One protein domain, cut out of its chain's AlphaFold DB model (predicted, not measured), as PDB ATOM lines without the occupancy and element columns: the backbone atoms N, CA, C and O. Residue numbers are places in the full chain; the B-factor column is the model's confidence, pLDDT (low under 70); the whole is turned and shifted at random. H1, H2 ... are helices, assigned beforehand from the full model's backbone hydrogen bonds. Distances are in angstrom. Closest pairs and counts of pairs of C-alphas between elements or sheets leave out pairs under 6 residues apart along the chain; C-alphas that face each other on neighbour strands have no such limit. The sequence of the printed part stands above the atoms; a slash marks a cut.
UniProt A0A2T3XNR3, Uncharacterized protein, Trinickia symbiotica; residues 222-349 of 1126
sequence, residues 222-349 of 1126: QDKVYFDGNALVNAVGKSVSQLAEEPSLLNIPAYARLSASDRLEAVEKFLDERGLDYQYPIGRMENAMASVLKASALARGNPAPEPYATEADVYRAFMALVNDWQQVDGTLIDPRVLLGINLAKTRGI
ATOM      1  N   GLN A 222      53.535 -30.359  48.447       82.38
ATOM      2  CA  GLN A 222      53.920 -30.939  47.154       82.38
ATOM      3  C   GLN A 222      55.120 -31.894  47.215       82.38
ATOM      4  O   GLN A 222      55.188 -32.811  46.402       82.38
ATOM      5  N   ASP A 223      56.006 -31.728  48.198       84.94
ATOM      6  CA  ASP A 223      57.209 -32.557  48.349       84.94
ATOM      7  C   ASP A 223      57.142 -33.498  49.561       84.94
ATOM      8  O   ASP A 223      58.089 -34.230  49.851       84.94
ATOM      9  N   LYS A 224      56.030 -33.483  50.307       91.50
ATOM     10  CA  LYS A 224      55.875 -34.285  51.526       91.50
ATOM     11  C   LYS A 224      55.061 -35.531  51.238       91.50
ATOM     12  O   LYS A 224      53.959 -35.449  50.698       91.50
ATOM     13  N   VAL A 225      55.582 -36.677  51.675       95.44
ATOM     14  CA  VAL A 225      54.838 -37.938  51.648       95.44
ATOM     15  C   VAL A 225      53.860 -37.988  52.814       95.44
ATOM     16  O   VAL A 225      54.264 -37.889  53.977       95.44
ATOM     17  N   TYR A 226      52.579 -38.177  52.506       95.38
ATOM     18  CA  TYR A 226      51.519 -38.398  53.489       95.38
ATOM     19  C   TYR A 226      50.463 -39.370  52.951       95.38
ATOM     20  O   TYR A 226      50.363 -39.592  51.749       95.38
ATOM     21  N   PHE A 227      49.668 -39.963  53.836       94.50
ATOM     22  CA  PHE A 227      48.576 -40.866  53.494       94.50
ATOM     23  C   PHE A 227      47.249 -40.105  53.515       94.50
ATOM     24  O   PHE A 227      46.881 -39.526  54.539       94.50
ATOM     25  N   ASP A 228      46.517 -40.100  52.402       89.62
ATOM     26  CA  ASP A 228      45.266 -39.337  52.271       89.62
ATOM     27  C   ASP A 228      43.990 -40.135  52.592       89.62
ATOM     28  O   ASP A 228      42.898 -39.558  52.638       89.62
ATOM     29  N   GLY A 229      44.143 -41.440  52.847       88.81
ATOM     30  CA  GLY A 229      43.066 -42.414  53.046       88.81
ATOM     31  C   GLY A 229      43.043 -43.514  51.979       88.81
ATOM     32  O   GLY A 229      42.604 -44.625  52.275       88.81
ATOM     33  N   ASN A 230      43.571 -43.235  50.784       89.06
ATOM     34  CA  ASN A 230      43.600 -44.151  49.642       89.06
ATOM     35  C   ASN A 230      45.016 -44.531  49.219       89.06
ATOM     36  O   ASN A 230      45.262 -45.681  48.858       89.06
ATOM     37  N   ALA A 231      45.936 -43.570  49.237       95.44
ATOM     38  CA  ALA A 231      47.286 -43.738  48.724       95.44
ATOM     39  C   ALA A 231      48.303 -42.917  49.526       95.44
ATOM     40  O   ALA A 231      47.950 -42.004  50.277       95.44
ATOM     41  N   LEU A 232      49.585 -43.249  49.361       96.31
ATOM     42  CA  LEU A 232      50.680 -42.382  49.790       96.31
ATOM     43  C   LEU A 232      50.916 -41.312  48.725       96.31
ATOM     44  O   LEU A 232      51.425 -41.615  47.651       96.31
ATOM     45  N   VAL A 233      50.544 -40.072  49.022       95.25
ATOM     46  CA  VAL A 233      50.711 -38.920  48.133       95.25
ATOM     47  C   VAL A 233      52.194 -38.569  48.001       95.25
ATOM     48  O   VAL A 233      52.936 -38.677  48.975       95.25
ATOM     49  N   ASN A 234      52.632 -38.167  46.803       93.44
ATOM     50  CA  ASN A 234      54.018 -37.777  46.481       93.44
ATOM     51  C   ASN A 234      55.078 -38.864  46.752       93.44
ATOM     52  O   ASN A 234      56.237 -38.569  47.046       93.44
ATOM     53  N   ALA A 235      54.692 -40.138  46.663       96.06
ATOM     54  CA  ALA A 235      55.564 -41.280  46.943       96.06
ATOM     55  C   ALA A 235      56.053 -42.015  45.681       96.06
ATOM     56  O   ALA A 235      56.572 -43.124  45.789       96.06
ATOM     57  N   VAL A 236      55.895 -41.429  44.489       95.50
ATOM     58  CA  VAL A 236      56.236 -42.079  43.208       95.50
ATOM     59  C   VAL A 236      57.664 -42.612  43.196       95.50
ATOM     60  O   VAL A 236      58.614 -41.894  43.501       95.50
ATOM     61  N   GLY A 237      57.814 -43.871  42.797       95.81
ATOM     62  CA  GLY A 237      59.099 -44.539  42.626       95.81
ATOM     63  C   GLY A 237      59.800 -44.906  43.932       95.81
ATOM     64  O   GLY A 237      60.819 -45.593  43.871       95.81
ATOM     65  N   LYS A 238      59.269 -44.509  45.097       97.19
ATOM     66  CA  LYS A 238      59.883 -44.829  46.387       97.19
ATOM     67  C   LYS A 238      59.695 -46.311  46.708       97.19
ATOM     68  O   LYS A 238      58.586 -46.839  46.632       97.19
ATOM     69  N   SER A 239      60.779 -46.985  47.081       97.56
ATOM     70  CA  SER A 239      60.716 -48.307  47.708       97.56
ATOM     71  C   SER A 239      60.273 -48.187  49.168       97.56
ATOM     72  O   SER A 239      60.384 -47.128  49.787       97.56
ATOM     73  N   VAL A 240      59.842 -49.297  49.768       97.38
ATOM     74  CA  VAL A 240      59.516 -49.337  51.202       97.38
ATOM     75  C   VAL A 240      60.711 -48.966  52.093       97.38
ATOM     76  O   VAL A 240      60.549 -48.269  53.091       97.38
ATOM     77  N   SER A 241      61.930 -49.328  51.680       97.88
ATOM     78  CA  SER A 241      63.164 -48.937  52.368       97.88
ATOM     79  C   SER A 241      63.456 -47.440  52.269       97.88
ATOM     80  O   SER A 241      63.934 -46.855  53.233       97.88
ATOM     81  N   GLN A 242      63.133 -46.798  51.144       97.75
ATOM     82  CA  GLN A 242      63.239 -45.344  51.012       97.75
ATOM     83  C   GLN A 242      62.174 -44.630  51.844       97.75
ATOM     84  O   GLN A 242      62.481 -43.638  52.495       97.75
ATOM     85  N   LEU A 243      60.947 -45.160  51.883       97.50
ATOM     86  CA  LEU A 243      59.888 -44.637  52.746       97.50
ATOM     87  C   LEU A 243      60.245 -44.729  54.235       97.50
ATOM     88  O   LEU A 243      59.880 -43.839  54.997       97.50
ATOM     89  N   ALA A 244      60.969 -45.770  54.653       97.50
ATOM     90  CA  ALA A 244      61.442 -45.925  56.029       97.50
ATOM     91  C   ALA A 244      62.484 -44.872  56.445       97.50
ATOM     92  O   ALA A 244      62.655 -44.597  57.632       97.50
ATOM     93  N   GLU A 245      63.148 -44.252  55.472       97.75
ATOM     94  CA  GLU A 245      64.130 -43.182  55.669       97.75
ATOM     95  C   GLU A 245      63.575 -41.809  55.252       97.75
ATOM     96  O   GLU A 245      64.324 -40.847  55.078       97.75
ATOM     97  N   GLU A 246      62.253 -41.694  55.092       96.81
ATOM     98  CA  GLU A 246      61.616 -40.453  54.673       96.81
ATOM     99  C   GLU A 246      61.820 -39.347  55.729       96.81
ATOM    100  O   GLU A 246      61.458 -39.537  56.900       96.81
ATOM    101  N   PRO A 247      62.312 -38.147  55.350       94.88
ATOM    102  CA  PRO A 247      62.562 -37.060  56.299       94.88
ATOM    103  C   PRO A 247      61.334 -36.664  57.127       94.88
ATOM    104  O   PRO A 247      61.461 -36.309  58.299       94.88
ATOM    105  N   SER A 248      60.126 -36.755  56.556       90.06
ATOM    106  CA  SER A 248      58.884 -36.455  57.278       90.06
ATOM    107  C   SER A 248      58.634 -37.414  58.446       90.06
ATOM    108  O   SER A 248      58.131 -36.978  59.483       90.06
ATOM    109  N   LEU A 249      59.037 -38.683  58.324       92.12
ATOM    110  CA  LEU A 249      58.958 -39.661  59.407       92.12
ATOM    111  C   LEU A 249      60.102 -39.498  60.406       92.12
ATOM    112  O   LEU A 249      59.876 -39.603  61.611       92.12
ATOM    113  N   LEU A 250      61.314 -39.192  59.936       94.56
ATOM    114  CA  LEU A 250      62.470 -38.936  60.807       94.56
ATOM    115  C   LEU A 250      62.277 -37.693  61.694       94.56
ATOM    116  O   LEU A 250      62.870 -37.596  62.764       94.56
ATOM    117  N   ASN A 251      61.382 -36.781  61.316       90.62
ATOM    118  CA  ASN A 251      60.977 -35.663  62.168       90.62
ATOM    119  C   ASN A 251      60.083 -36.082  63.351       90.62
ATOM    120  O   ASN A 251      59.871 -35.282  64.264       90.62
ATOM    121  N   ILE A 252      59.560 -37.314  63.375       90.06
ATOM    122  CA  ILE A 252      58.803 -37.860  64.504       90.06
ATOM    123  C   ILE A 252      59.813 -38.437  65.513       90.06
ATOM    124  O   ILE A 252      60.401 -39.487  65.245       90.06
ATOM    125  N   PRO A 253      60.000 -37.839  66.711       91.00
ATOM    126  CA  PRO A 253      61.101 -38.224  67.602       91.00
ATOM    127  C   PRO A 253      61.082 -39.691  68.043       91.00
ATOM    128  O   PRO A 253      62.135 -40.274  68.276       91.00
ATOM    129  N   ALA A 254      59.897 -40.297  68.170       88.75
ATOM    130  CA  ALA A 254      59.760 -41.715  68.500       88.75
ATOM    131  C   ALA A 254      60.176 -42.630  67.336       88.75
ATOM    132  O   ALA A 254      60.758 -43.681  67.573       88.75
ATOM    133  N   TYR A 255      59.925 -42.212  66.091       93.88
ATOM    134  CA  TYR A 255      60.281 -42.966  64.889       93.88
ATOM    135  C   TYR A 255      61.784 -42.883  64.613       93.88
ATOM    136  O   TYR A 255      62.425 -43.895  64.358       93.88
ATOM    137  N   ALA A 256      62.371 -41.691  64.758       94.94
ATOM    138  CA  ALA A 256      63.803 -41.456  64.561       94.94
ATOM    139  C   ALA A 256      64.703 -42.312  65.471       94.94
ATOM    140  O   ALA A 256      65.846 -42.597  65.126       94.94
ATOM    141  N   ARG A 257      64.187 -42.716  66.641       93.88
ATOM    142  CA  ARG A 257      64.886 -43.576  67.609       93.88
ATOM    143  C   ARG A 257      64.871 -45.058  67.238       93.88
ATOM    144  O   ARG A 257      65.641 -45.812  67.824       93.88
ATOM    145  N   LEU A 258      63.993 -45.478  66.328       93.12
ATOM    146  CA  LEU A 258      63.948 -46.855  65.848       93.12
ATOM    147  C   LEU A 258      65.197 -47.162  65.015       93.12
ATOM    148  O   LEU A 258      65.714 -46.287  64.311       93.12
ATOM    149  N   SER A 259      65.669 -48.411  65.075       96.19
ATOM    150  CA  SER A 259      66.726 -48.873  64.172       96.19
ATOM    151  C   SER A 259      66.227 -48.861  62.722       96.19
ATOM    152  O   SER A 259      65.023 -48.895  62.484       96.19
ATOM    153  N   ALA A 260      67.125 -48.846  61.731       96.44
ATOM    154  CA  ALA A 260      66.717 -48.880  60.319       96.44
ATOM    155  C   ALA A 260      65.839 -50.108  59.986       96.44
ATOM    156  O   ALA A 260      64.883 -49.997  59.222       96.44
ATOM    157  N   SER A 261      66.112 -51.259  60.615       96.94
ATOM    158  CA  SER A 261      65.290 -52.470  60.473       96.94
ATOM    159  C   SER A 261      63.900 -52.296  61.090       96.94
ATOM    160  O   SER A 261      62.907 -52.644  60.460       96.94
ATOM    161  N   ASP A 262      63.812 -51.718  62.291       95.12
ATOM    162  CA  ASP A 262      62.525 -51.482  62.962       95.12
ATOM    163  C   ASP A 262      61.700 -50.401  62.241       95.12
ATOM    164  O   ASP A 262      60.471 -50.455  62.215       95.12
ATOM    165  N   ARG A 263      62.370 -49.408  61.636       96.56
ATOM    166  CA  ARG A 263      61.738 -48.396  60.778       96.56
ATOM    167  C   ARG A 263      61.104 -49.037  59.554       96.56
ATOM    168  O   ARG A 263      59.954 -48.719  59.251       96.56
ATOM    169  N   LEU A 264      61.832 -49.940  58.893       97.25
ATOM    170  CA  LEU A 264      61.336 -50.707  57.755       97.25
ATOM    171  C   LEU A 264      60.108 -51.542  58.144       97.25
ATOM    172  O   LEU A 264      59.055 -51.373  57.533       97.25
ATOM    173  N   GLU A 265      60.203 -52.339  59.213       96.06
ATOM    174  CA  GLU A 265      59.083 -53.155  59.714       96.06
ATOM    175  C   GLU A 265      57.861 -52.285  60.062       96.06
ATOM    176  O   GLU A 265      56.715 -52.634  59.764       96.06
ATOM    177  N   ALA A 266      58.083 -51.110  60.659       94.50
ATOM    178  CA  ALA A 266      57.006 -50.180  60.979       94.50
ATOM    179  C   ALA A 266      56.298 -49.639  59.723       94.50
ATOM    180  O   ALA A 266      55.072 -49.491  59.755       94.50
ATOM    181  N   VAL A 267      57.026 -49.353  58.632       96.62
ATOM    182  CA  VAL A 267      56.424 -48.923  57.354       96.62
ATOM    183  C   VAL A 267      55.690 -50.074  56.677       96.62
ATOM    184  O   VAL A 267      54.548 -49.882  56.266       96.62
ATOM    185  N   GLU A 268      56.284 -51.266  56.599       96.00
ATOM    186  CA  GLU A 268      55.635 -52.452  56.018       96.00
ATOM    187  C   GLU A 268      54.300 -52.731  56.709       96.00
ATOM    188  O   GLU A 268      53.247 -52.778  56.068       96.00
ATOM    189  N   LYS A 269      54.316 -52.756  58.045       93.56
ATOM    190  CA  LYS A 269      53.110 -52.928  58.852       93.56
ATOM    191  C   LYS A 269      52.095 -51.805  58.647       93.56
ATOM    192  O   LYS A 269      50.891 -52.059  58.621       93.56
ATOM    193  N   PHE A 270      52.548 -50.557  58.516       94.88
ATOM    194  CA  PHE A 270      51.666 -49.424  58.230       94.88
ATOM    195  C   PHE A 270      50.929 -49.596  56.893       94.88
ATOM    196  O   PHE A 270      49.727 -49.313  56.828       94.88
ATOM    197  N   LEU A 271      51.642 -50.044  55.853       95.75
ATOM    198  CA  LEU A 271      51.121 -50.257  54.502       95.75
ATOM    199  C   LEU A 271      50.176 -51.464  54.456       95.75
ATOM    200  O   LEU A 271      49.061 -51.345  53.943       95.75
ATOM    201  N   ASP A 272      50.560 -52.579  55.084       93.50
ATOM    202  CA  ASP A 272      49.721 -53.771  55.256       93.50
ATOM    203  C   ASP A 272      48.366 -53.442  55.873       93.50
ATOM    204  O   ASP A 272      47.315 -53.792  55.332       93.50
ATOM    205  N   GLU A 273      48.384 -52.715  56.991       88.69
ATOM    206  CA  GLU A 273      47.188 -52.354  57.749       88.69
ATOM    207  C   GLU A 273      46.207 -51.461  56.968       88.69
ATOM    208  O   GLU A 273      45.042 -51.352  57.360       88.69
ATOM    209  N   ARG A 274      46.667 -50.815  55.890       92.19
ATOM    210  CA  ARG A 274      45.884 -49.914  55.025       92.19
ATOM    211  C   ARG A 274      45.583 -50.505  53.650       92.19
ATOM    212  O   ARG A 274      44.979 -49.831  52.821       92.19
ATOM    213  N   GLY A 275      45.972 -51.757  53.416       94.50
ATOM    214  CA  GLY A 275      45.770 -52.424  52.136       94.50
ATOM    215  C   GLY A 275      46.627 -51.858  51.006       94.50
ATOM    216  O   GLY A 275      46.219 -51.943  49.856       94.50
ATOM    217  N   LEU A 276      47.793 -51.290  51.319       96.19
ATOM    218  CA  LEU A 276      48.771 -50.854  50.326       96.19
ATOM    219  C   LEU A 276      49.814 -51.947  50.108       96.19
ATOM    220  O   LEU A 276      50.305 -52.564  51.060       96.19
ATOM    221  N   ASP A 277      50.130 -52.215  48.846       97.44
ATOM    222  CA  ASP A 277      51.243 -53.083  48.490       97.44
ATOM    223  C   ASP A 277      52.573 -52.325  48.608       97.44
ATOM    224  O   ASP A 277      52.635 -51.115  48.383       97.44
ATOM    225  N   TYR A 278      53.631 -53.038  48.987       96.44
ATOM    226  CA  TYR A 278      54.971 -52.478  49.168       96.44
ATOM    227  C   TYR A 278      56.071 -53.288  48.467       96.44
ATOM    228  O   TYR A 278      57.251 -52.970  48.617       96.44
ATOM    229  N   GLN A 279      55.706 -54.326  47.708       96.12
ATOM    230  CA  GLN A 279      56.653 -55.151  46.947       96.12
ATOM    231  C   GLN A 279      57.146 -54.411  45.711       96.12
ATOM    232  O   GLN A 279      58.318 -54.492  45.344       96.12
ATOM    233  N   TYR A 280      56.241 -53.665  45.086       96.38
ATOM    234  CA  TYR A 280      56.540 -52.830  43.936       96.38
ATOM    235  C   TYR A 280      56.802 -51.380  44.375       96.38
ATOM    236  O   TYR A 280      56.170 -50.913  45.326       96.38
ATOM    237  N   PRO A 281      57.690 -50.636  43.683       97.25
ATOM    238  CA  PRO A 281      57.881 -49.209  43.935       97.25
ATOM    239  C   PRO A 281      56.559 -48.438  43.876       97.25
ATOM    240  O   PRO A 281      55.763 -48.623  42.949       97.25
ATOM    241  N   ILE A 282      56.331 -47.565  44.858       97.25
ATOM    242  CA  ILE A 282      55.041 -46.898  45.052       97.25
ATOM    243  C   ILE A 282      54.679 -46.039  43.836       97.25
ATOM    244  O   ILE A 282      55.525 -45.356  43.260       97.25
ATOM    245  N   GLY A 283      53.414 -46.083  43.416       93.62
ATOM    246  CA  GLY A 283      52.910 -45.301  42.279       93.62
ATOM    247  C   GLY A 283      53.248 -45.858  40.891       93.62
ATOM    248  O   GLY A 283      52.912 -45.225  39.887       93.62
ATOM    249  N   ARG A 284      53.881 -47.037  40.803       95.50
ATOM    250  CA  ARG A 284      53.907 -47.822  39.558       95.50
ATOM    251  C   ARG A 284      52.583 -48.560  39.334       95.50
ATOM    252  O   ARG A 284      51.800 -48.737  40.268       95.50
ATOM    253  N   MET A 285      52.337 -49.001  38.099       96.06
ATOM    254  CA  MET A 285      51.097 -49.692  37.726       96.06
ATOM    255  C   MET A 285      50.902 -50.981  38.536       96.06
ATOM    256  O   MET A 285      49.812 -51.231  39.045       96.06
ATOM    257  N   GLU A 286      51.964 -51.763  38.730       96.62
ATOM    258  CA  GLU A 286      51.942 -53.023  39.480       96.62
ATOM    259  C   GLU A 286      51.641 -52.766  40.955       96.62
ATOM    260  O   GLU A 286      50.796 -53.442  41.539       96.62
ATOM    261  N   ASN A 287      52.259 -51.731  41.535       97.12
ATOM    262  CA  ASN A 287      51.986 -51.309  42.906       97.12
ATOM    263  C   ASN A 287      50.524 -50.891  43.097       97.12
ATOM    264  O   ASN A 287      49.879 -51.309  44.061       97.12
ATOM    265  N   ALA A 288      49.992 -50.080  42.184       97.12
ATOM    266  CA  ALA A 288      48.625 -49.593  42.273       97.12
ATOM    267  C   ALA A 288      47.612 -50.739  42.092       97.12
ATOM    268  O   ALA A 288      46.677 -50.856  42.885       97.12
ATOM    269  N   MET A 289      47.828 -51.647  41.131       97.62
ATOM    270  CA  MET A 289      46.999 -52.847  40.951       97.62
ATOM    271  C   MET A 289      47.058 -53.776  42.172       97.62
ATOM    272  O   MET A 289      46.010 -54.189  42.674       97.62
ATOM    273  N   ALA A 290      48.257 -54.073  42.686       97.38
ATOM    274  CA  ALA A 290      48.449 -54.913  43.868       97.38
ATOM    275  C   ALA A 290      47.817 -54.288  45.123       97.38
ATOM    276  O   ALA A 290      47.167 -54.988  45.901       97.38
ATOM    277  N   SER A 291      47.911 -52.965  45.280       96.81
ATOM    278  CA  SER A 291      47.240 -52.230  46.357       96.81
ATOM    279  C   SER A 291      45.718 -52.340  46.249       96.81
ATOM    280  O   SER A 291      45.058 -52.658  47.233       96.81
ATOM    281  N   VAL A 292      45.133 -52.173  45.055       95.94
ATOM    282  CA  VAL A 292      43.680 -52.346  44.861       95.94
ATOM    283  C   VAL A 292      43.241 -53.784  45.151       95.94
ATOM    284  O   VAL A 292      42.201 -53.990  45.783       95.94
ATOM    285  N   LEU A 293      44.030 -54.782  44.746       95.81
ATOM    286  CA  LEU A 293      43.775 -56.196  45.038       95.81
ATOM    287  C   LEU A 293      43.795 -56.475  46.543       95.81
ATOM    288  O   LEU A 293      42.861 -57.082  47.073       95.81
ATOM    289  N   LYS A 294      44.819 -55.983  47.240       95.38
ATOM    290  CA  LYS A 294      44.990 -56.141  48.685       95.38
ATOM    291  C   LYS A 294      43.893 -55.436  49.472       95.38
ATOM    292  O   LYS A 294      43.251 -56.061  50.314       95.38
ATOM    293  N   ALA A 295      43.618 -54.179  49.146       92.31
ATOM    294  CA  ALA A 295      42.502 -53.412  49.681       92.31
ATOM    295  C   ALA A 295      41.156 -54.132  49.487       92.31
ATOM    296  O   ALA A 295      40.389 -54.281  50.436       92.31
ATOM    297  N   SER A 296      40.895 -54.653  48.284       91.00
ATOM    298  CA  SER A 296      39.654 -55.370  47.960       91.00
ATOM    299  C   SER A 296      39.528 -56.708  48.693       91.00
ATOM    300  O   SER A 296      38.431 -57.079  49.112       91.00
ATOM    301  N   ALA A 297      40.630 -57.440  48.872       90.81
ATOM    302  CA  ALA A 297      40.651 -58.675  49.650       90.81
ATOM    303  C   ALA A 297      40.365 -58.396  51.133       90.81
ATOM    304  O   ALA A 297      39.451 -59.000  51.703       90.81
ATOM    305  N   LEU A 298      41.071 -57.420  51.717       88.00
ATOM    306  CA  LEU A 298      40.859 -56.992  53.099       88.00
ATOM    307  C   LEU A 298      39.427 -56.507  53.311       88.00
ATOM    308  O   LEU A 298      38.799 -56.940  54.265       88.00
ATOM    309  N   ALA A 299      38.875 -55.707  52.400       84.00
ATOM    310  CA  ALA A 299      37.485 -55.247  52.427       84.00
ATOM    311  C   ALA A 299      36.465 -56.397  52.503       84.00
ATOM    312  O   ALA A 299      35.481 -56.327  53.237       84.00
ATOM    313  N   ARG A 300      36.729 -57.498  51.789       84.50
ATOM    314  CA  ARG A 300      35.890 -58.709  51.784       84.50
ATOM    315  C   ARG A 300      36.118 -59.612  53.005       84.50
ATOM    316  O   ARG A 300      35.523 -60.681  53.089       84.50
ATOM    317  N   GLY A 301      36.968 -59.205  53.952       84.75
ATOM    318  CA  GLY A 301      37.342 -59.997  55.127       84.75
ATOM    319  C   GLY A 301      38.304 -61.153  54.827       84.75
ATOM    320  O   GLY A 301      38.593 -61.952  55.726       84.75
ATOM    321  N   ASN A 302      38.807 -61.226  53.593       89.25
ATOM    322  CA  ASN A 302      39.816 -62.191  53.182       89.25
ATOM    323  C   ASN A 302      41.196 -61.745  53.697       89.25
ATOM    324  O   ASN A 302      41.411 -60.551  53.929       89.25
ATOM    325  N   PRO A 303      42.137 -62.682  53.914       88.38
ATOM    326  CA  PRO A 303      43.525 -62.308  54.158       88.38
ATOM    327  C   PRO A 303      44.069 -61.482  52.984       88.38
ATOM    328  O   PRO A 303      43.583 -61.600  51.855       88.38
ATOM    329  N   ALA A 304      45.076 -60.648  53.257       88.12
ATOM    330  CA  ALA A 304      45.830 -59.998  52.194       88.12
ATOM    331  C   ALA A 304      46.376 -61.077  51.235       88.12
ATOM    332  O   ALA A 304      46.809 -62.129  51.713       88.12
ATOM    333  N   PRO A 305      46.311 -60.866  49.909       91.56
ATOM    334  CA  PRO A 305      46.881 -61.803  48.956       91.56
ATOM    335  C   PRO A 305      48.385 -61.950  49.201       91.56
ATOM    336  O   PRO A 305      49.059 -60.987  49.572       91.56
ATOM    337  N   GLU A 306      48.887 -63.163  48.982       92.88
ATOM    338  CA  GLU A 306      50.324 -63.431  48.970       92.88
ATOM    339  C   GLU A 306      51.031 -62.562  47.915       92.88
ATOM    340  O   GLU A 306      50.407 -62.183  46.914       92.88
ATOM    341  N   PRO A 307      52.330 -62.271  48.104       93.06
ATOM    342  CA  PRO A 307      53.159 -61.624  47.099       93.06
ATOM    343  C   PRO A 307      53.006 -62.224  45.703       93.06
ATOM    344  O   PRO A 307      53.101 -63.439  45.515       93.06
ATOM    345  N   TYR A 308      52.796 -61.364  44.707       95.25
ATOM    346  CA  TYR A 308      52.689 -61.805  43.322       95.25
ATOM    347  C   TYR A 308      54.090 -62.038  42.753       95.25
ATOM    348  O   TYR A 308      54.955 -61.168  42.808       95.25
ATOM    349  N   ALA A 309      54.323 -63.225  42.186       93.19
ATOM    350  CA  ALA A 309      55.643 -63.602  41.679       93.19
ATOM    351  C   ALA A 309      56.067 -62.771  40.458       93.19
ATOM    352  O   ALA A 309      57.252 -62.500  40.272       93.19
ATOM    353  N   THR A 310      55.103 -62.385  39.617       94.38
ATOM    354  CA  THR A 310      55.345 -61.625  38.389       94.38
ATOM    355  C   THR A 310      54.306 -60.524  38.198       94.38
ATOM    356  O   THR A 310      53.165 -60.630  38.645       94.38
ATOM    357  N   GLU A 311      54.684 -59.480  37.463       92.88
ATOM    358  CA  GLU A 311      53.787 -58.409  37.012       92.88
ATOM    359  C   GLU A 311      52.563 -58.950  36.251       92.88
ATOM    360  O   GLU A 311      51.430 -58.519  36.476       92.88
ATOM    361  N   ALA A 312      52.767 -59.973  35.415       93.19
ATOM    362  CA  ALA A 312      51.691 -60.633  34.683       93.19
ATOM    363  C   ALA A 312      50.662 -61.301  35.613       93.19
ATOM    364  O   ALA A 312      49.474 -61.357  35.279       93.19
ATOM    365  N   ASP A 313      51.090 -61.795  36.780       94.81
ATOM    366  CA  ASP A 313      50.190 -62.389  37.770       94.81
ATOM    367  C   ASP A 313      49.359 -61.324  38.495       94.81
ATOM    368  O   ASP A 313      48.159 -61.537  38.687       94.81
ATOM    369  N   VAL A 314      49.948 -60.160  38.809       96.56
ATOM    370  CA  VAL A 314      49.209 -59.001  39.350       96.56
ATOM    371  C   VAL A 314      48.140 -58.551  38.359       96.56
ATOM    372  O   VAL A 314      46.972 -58.422  38.724       96.56
ATOM    373  N   TYR A 315      48.514 -58.364  37.089       95.75
ATOM    374  CA  TYR A 315      47.586 -57.939  36.043       95.75
ATOM    375  C   TYR A 315      46.441 -58.944  35.860       95.75
ATOM    376  O   TYR A 315      45.270 -58.563  35.832       95.75
ATOM    377  N   ARG A 316      46.749 -60.248  35.804       95.75
ATOM    378  CA  ARG A 316      45.728 -61.302  35.688       95.75
ATOM    379  C   ARG A 316      44.771 -61.291  36.881       95.75
ATOM    380  O   ARG A 316      43.562 -61.403  36.681       95.75
ATOM    381  N   ALA A 317      45.291 -61.138  38.099       96.06
ATOM    382  CA  ALA A 317      44.479 -61.048  39.308       96.06
ATOM    383  C   ALA A 317      43.604 -59.784  39.318       96.06
ATOM    384  O   ALA A 317      42.424 -59.856  39.663       96.06
ATOM    385  N   PHE A 318      44.143 -58.642  38.884       96.38
ATOM    386  CA  PHE A 318      43.400 -57.387  38.781       96.38
ATOM    387  C   PHE A 318      42.270 -57.482  37.751       96.38
ATOM    388  O   PHE A 318      41.133 -57.118  38.045       96.38
ATOM    389  N   MET A 319      42.533 -58.052  36.574       96.00
ATOM    390  CA  MET A 319      41.500 -58.271  35.558       96.00
ATOM    391  C   MET A 319      40.430 -59.263  36.022       96.00
ATOM    392  O   MET A 319      39.252 -59.063  35.729       96.00
ATOM    393  N   ALA A 320      40.803 -60.293  36.788       94.06
ATOM    394  CA  ALA A 320      39.834 -61.171  37.438       94.06
ATOM    395  C   ALA A 320      38.953 -60.389  38.424       94.06
ATOM    396  O   ALA A 320      37.735 -60.497  38.354       94.06
ATOM    397  N   LEU A 321      39.536 -59.515  39.254       93.50
ATOM    398  CA  LEU A 321      38.783 -58.649  40.166       93.50
ATOM    399  C   LEU A 321      37.814 -57.708  39.423       93.50
ATOM    400  O   LEU A 321      36.684 -57.527  39.876       93.50
ATOM    401  N   VAL A 322      38.231 -57.124  38.294       93.44
ATOM    402  CA  VAL A 322      37.375 -56.269  37.448       93.44
ATOM    403  C   VAL A 322      36.225 -57.074  36.839       93.44
ATOM    404  O   VAL A 322      35.083 -56.621  36.869       93.44
ATOM    405  N   ASN A 323      36.500 -58.271  36.322       91.25
ATOM    406  CA  ASN A 323      35.474 -59.148  35.755       91.25
ATOM    407  C   ASN A 323      34.489 -59.629  36.830       91.25
ATOM    408  O   ASN A 323      33.280 -59.580  36.611       91.25
ATOM    409  N   ASP A 324      34.986 -60.023  38.004       88.69
ATOM    410  CA  ASP A 324      34.165 -60.413  39.153       88.69
ATOM    411  C   ASP A 324      33.262 -59.261  39.597       88.69
ATOM    412  O   ASP A 324      32.083 -59.466  39.878       88.69
ATOM    413  N   TRP A 325      33.794 -58.035  39.628       88.25
ATOM    414  CA  TRP A 325      33.028 -56.836  39.958       88.25
ATOM    415  C   TRP A 325      31.913 -56.543  38.945       88.25
ATOM    416  O   TRP A 325      30.861 -56.047  39.328       88.25
ATOM    417  N   GLN A 326      32.111 -56.871  37.664       84.38
ATOM    418  CA  GLN A 326      31.069 -56.738  36.638       84.38
ATOM    419  C   GLN A 326      29.988 -57.826  36.727       84.38
ATOM    420  O   GLN A 326      28.887 -57.630  36.209       84.38
ATOM    421  N   GLN A 327      30.302 -58.981  37.322       80.06
ATOM    422  CA  GLN A 327      29.415 -60.150  37.377       80.06
ATOM    423  C   GLN A 327      28.624 -60.260  38.682       80.06
ATOM    424  O   GLN A 327      27.475 -60.701  38.675       80.06
ATOM    425  N   VAL A 328      29.247 -59.901  39.799       63.94
ATOM    426  CA  VAL A 328      28.658 -59.908  41.139       63.94
ATOM    427  C   VAL A 328      28.196 -58.485  41.443       63.94
ATOM    428  O   VAL A 328      28.822 -57.550  40.957       63.94
ATOM    429  N   ASP A 329      27.141 -58.292  42.245       57.62
ATOM    430  CA  ASP A 329      26.806 -56.991  42.859       57.62
ATOM    431  C   ASP A 329      27.984 -56.540  43.758       57.62
ATOM    432  O   ASP A 329      27.971 -56.704  44.980       57.62
ATOM    433  N   GLY A 330      29.076 -56.114  43.122       51.84
ATOM    434  CA  GLY A 330      30.416 -56.039  43.676       51.84
ATOM    435  C   GLY A 330      30.592 -54.899  44.669       51.84
ATOM    436  O   GLY A 330      29.674 -54.146  44.981       51.84
ATOM    437  N   THR A 331      31.818 -54.777  45.185       53.78
ATOM    438  CA  THR A 331      32.264 -53.668  46.044       53.78
ATOM    439  C   THR A 331      31.746 -52.314  45.543       53.78
ATOM    440  O   THR A 331      31.650 -52.108  44.342       53.78
ATOM    441  N   LEU A 332      31.455 -51.367  46.444       64.69
ATOM    442  CA  LEU A 332      30.800 -50.092  46.093       64.69
ATOM    443  C   LEU A 332      31.479 -49.287  44.963       64.69
ATOM    444  O   LEU A 332      30.808 -48.479  44.329       64.69
ATOM    445  N   ILE A 333      32.779 -49.488  44.709       83.69
ATOM    446  CA  ILE A 333      33.555 -48.749  43.704       83.69
ATOM    447  C   ILE A 333      34.226 -49.718  42.724       83.69
ATOM    448  O   ILE A 333      34.756 -50.756  43.130       83.69
ATOM    449  N   ASP A 334      34.204 -49.348  41.441       90.00
ATOM    450  CA  ASP A 334      34.893 -50.033  40.346       90.00
ATOM    451  C   ASP A 334      36.416 -50.089  40.612       90.00
ATOM    452  O   ASP A 334      37.036 -49.039  40.825       90.00
ATOM    453  N   PRO A 335      37.055 -51.275  40.573       93.94
ATOM    454  CA  PRO A 335      38.495 -51.412  40.803       93.94
ATOM    455  C   PRO A 335      39.365 -50.530  39.895       93.94
ATOM    456  O   PRO A 335      40.442 -50.103  40.308       93.94
ATOM    457  N   ARG A 336      38.903 -50.202  38.681       94.69
ATOM    458  CA  ARG A 336      39.609 -49.306  37.745       94.69
ATOM    459  C   ARG A 336      39.643 -47.867  38.247       94.69
ATOM    460  O   ARG A 336      40.635 -47.172  38.061       94.69
ATOM    461  N   VAL A 337      38.584 -47.432  38.923       93.62
ATOM    462  CA  VAL A 337      38.511 -46.099  39.531       93.62
ATOM    463  C   VAL A 337      39.479 -46.015  40.706       93.62
ATOM    464  O   VAL A 337      40.234 -45.052  40.801       93.62
ATOM    465  N   LEU A 338      39.532 -47.052  41.548       94.12
ATOM    466  CA  LEU A 338      40.508 -47.129  42.641       94.12
ATOM    467  C   LEU A 338      41.952 -47.158  42.120       94.12
ATOM    468  O   LEU A 338      42.808 -46.483  42.689       94.12
ATOM    469  N   LEU A 339      42.209 -47.873  41.019       96.44
ATOM    470  CA  LEU A 339      43.504 -47.877  40.334       96.44
ATOM    471  C   LEU A 339      43.890 -46.462  39.878       96.44
ATOM    472  O   LEU A 339      44.980 -45.990  40.198       96.44
ATOM    473  N   GLY A 340      42.982 -45.769  39.184       95.94
ATOM    474  CA  GLY A 340      43.202 -44.397  38.734       95.94
ATOM    475  C   GLY A 340      43.475 -43.435  39.888       95.94
ATOM    476  O   GLY A 340      44.413 -42.645  39.806       95.94
ATOM    477  N   ILE A 341      42.692 -43.508  40.971       95.69
ATOM    478  CA  ILE A 341      42.864 -42.640  42.148       95.69
ATOM    479  C   ILE A 341      44.217 -42.913  42.798       95.69
ATOM    480  O   ILE A 341      44.951 -41.973  43.082       95.69
ATOM    481  N   ASN A 342      44.582 -44.183  42.989       95.81
ATOM    482  CA  ASN A 342      45.867 -44.543  43.577       95.81
ATOM    483  C   ASN A 342      47.039 -43.985  42.745       95.81
ATOM    484  O   ASN A 342      47.923 -43.325  43.294       95.81
ATOM    485  N   LEU A 343      47.002 -44.144  41.419       96.62
ATOM    486  CA  LEU A 343      48.014 -43.597  40.506       96.62
ATOM    487  C   LEU A 343      48.058 -42.061  40.519       96.62
ATOM    488  O   LEU A 343      49.138 -41.478  40.597       96.62
ATOM    489  N   ALA A 344      46.905 -41.391  40.477       95.31
ATOM    490  CA  ALA A 344      46.846 -39.930  40.485       95.31
ATOM    491  C   ALA A 344      47.410 -39.364  41.796       95.31
ATOM    492  O   ALA A 344      48.272 -38.487  41.784       95.31
ATOM    493  N   LYS A 345      46.975 -39.921  42.932       94.44
ATOM    494  CA  LYS A 345      47.379 -39.478  44.269       94.44
ATOM    495  C   LYS A 345      48.840 -39.752  44.558       94.44
ATOM    496  O   LYS A 345      49.531 -38.847  45.013       94.44
ATOM    497  N   THR A 346      49.343 -40.947  44.249       95.69
ATOM    498  CA  THR A 346      50.774 -41.248  44.428       95.69
ATOM    499  C   THR A 346      51.663 -40.274  43.667       95.69
ATOM    500  O   THR A 346      52.704 -39.884  44.194       95.69
ATOM    501  N   ARG A 347      51.209 -39.808  42.493       94.31
ATOM    502  CA  ARG A 347      51.866 -38.788  41.661       94.31
ATOM    503  C   ARG A 347      51.582 -37.334  42.045       94.31
ATOM    504  O   ARG A 347      52.082 -36.442  41.369       94.31
ATOM    505  N   GLY A 348      50.808 -37.082  43.100       91.69
ATOM    506  CA  GLY A 348      50.469 -35.721  43.529       91.69
ATOM    507  C   GLY A 348      49.592 -34.960  42.529       91.69
ATOM    508  O   GLY A 348      49.578 -33.732  42.532       91.69
ATOM    509  N   ILE A 349      48.877 -35.669  41.652       91.62
ATOM    510  CA  ILE A 349      48.020 -35.064  40.633       91.62
ATOM    511  C   ILE A 349      46.676 -34.716  41.267       91.62
ATOM    512  O   ILE A 349      45.932 -35.592  41.719       91.62
TER     513      ILE A 349
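What this domain is: This is residues 222 to 349 of the 1126 residues of an uncharacterized protein of Trinickia symbiotica (UniProt A0A2T3XNR3). This is an elongated body of two helical groups set end to end: H1 to H4 make one, with H1 packed on the longer H4, and H5, H6 and H7 make the other, a triangle of steeply tilted helices in which H5 packs on both others. Residues 273 to 284, with no named element, run through the middle between the two groups. The printed part has 128 residues with seven named helices, H1 to H7 in order along the chain, and no named strand; the class is all helix, with 70 residues in named helices. It is compact, with a radius of gyration of the C-alphas of 15.0 A, and spans 49 by 29 by 25 A.

Where its parts are: Residues 222 to 239 hold no named element, but residues 226 to 227 pair with residues 232 to 233, antiparallel. H1 is residues 240 to 244, with C-alpha 240 at (59.516, -49.337, 51.202). H2 is residues 247 to 250 and H3 residues 253 to 256. H4, residues 260 to 272, is 18.4 A long. H5, residues 285 to 299, is 20.8 A long, with C-alpha 285 at (51.097, -49.692, 37.726). H6, residues 311 to 327, is the longest at 24.4 A. H7, residues 335 to 346, is 16.3 A long and ends with C-alpha 346 at (50.774, -41.248, 44.428).

How they stand to each other: H1 touches H4, their closest C-alphas being those of Ala 244 and Leu 264, 5.1 A apart. H1 and H2 meet only through their link. H2 and H3 only just touch, with 3 pairs of C-alphas within 8 A, and only at the corner; the closest are Leu 250 and Ala 256, 4.7 A. H3 is close to H4 but not clearly touching, Tyr 255 and Arg 263 having C-alphas 7.0 A apart. H4 and H5 are near each other, their closest C-alphas 8.4 A apart. H5 touches H6 at a steep tilt of 47 degrees, the same way, closest at the C-alphas of Ala 290 and Val 314, 6.1 A. H5 touches H7 at a steep tilt of 59 degrees, opposite ways, closest at the C-alphas of Ala 288 and Leu 339, 5.7 A. H6, with residues 318 to 325 alone, touches residues 335 to 336 of H7 at a steep tilt of 50 degrees, opposite ways; the closest C-alphas are Val 322 and Pro 335, 6.0 A. In H1, H4, H5, H6 and H7 every O i to N i+4 pair is within hydrogen-bond range; H2 and H3 are too short for such a pair.

The domain as a whole: The two C-alphas farthest apart are those of Arg 257 and Gln 327, at 49.5 A, while those of Gln 222 and Ile 349 are 9.7 A apart. The printed part has no cut. The links H4 to H5 and H5 to H6 are long. The mean pLDDT of the printed part is 92.3, with residues 328 to 332 under 70.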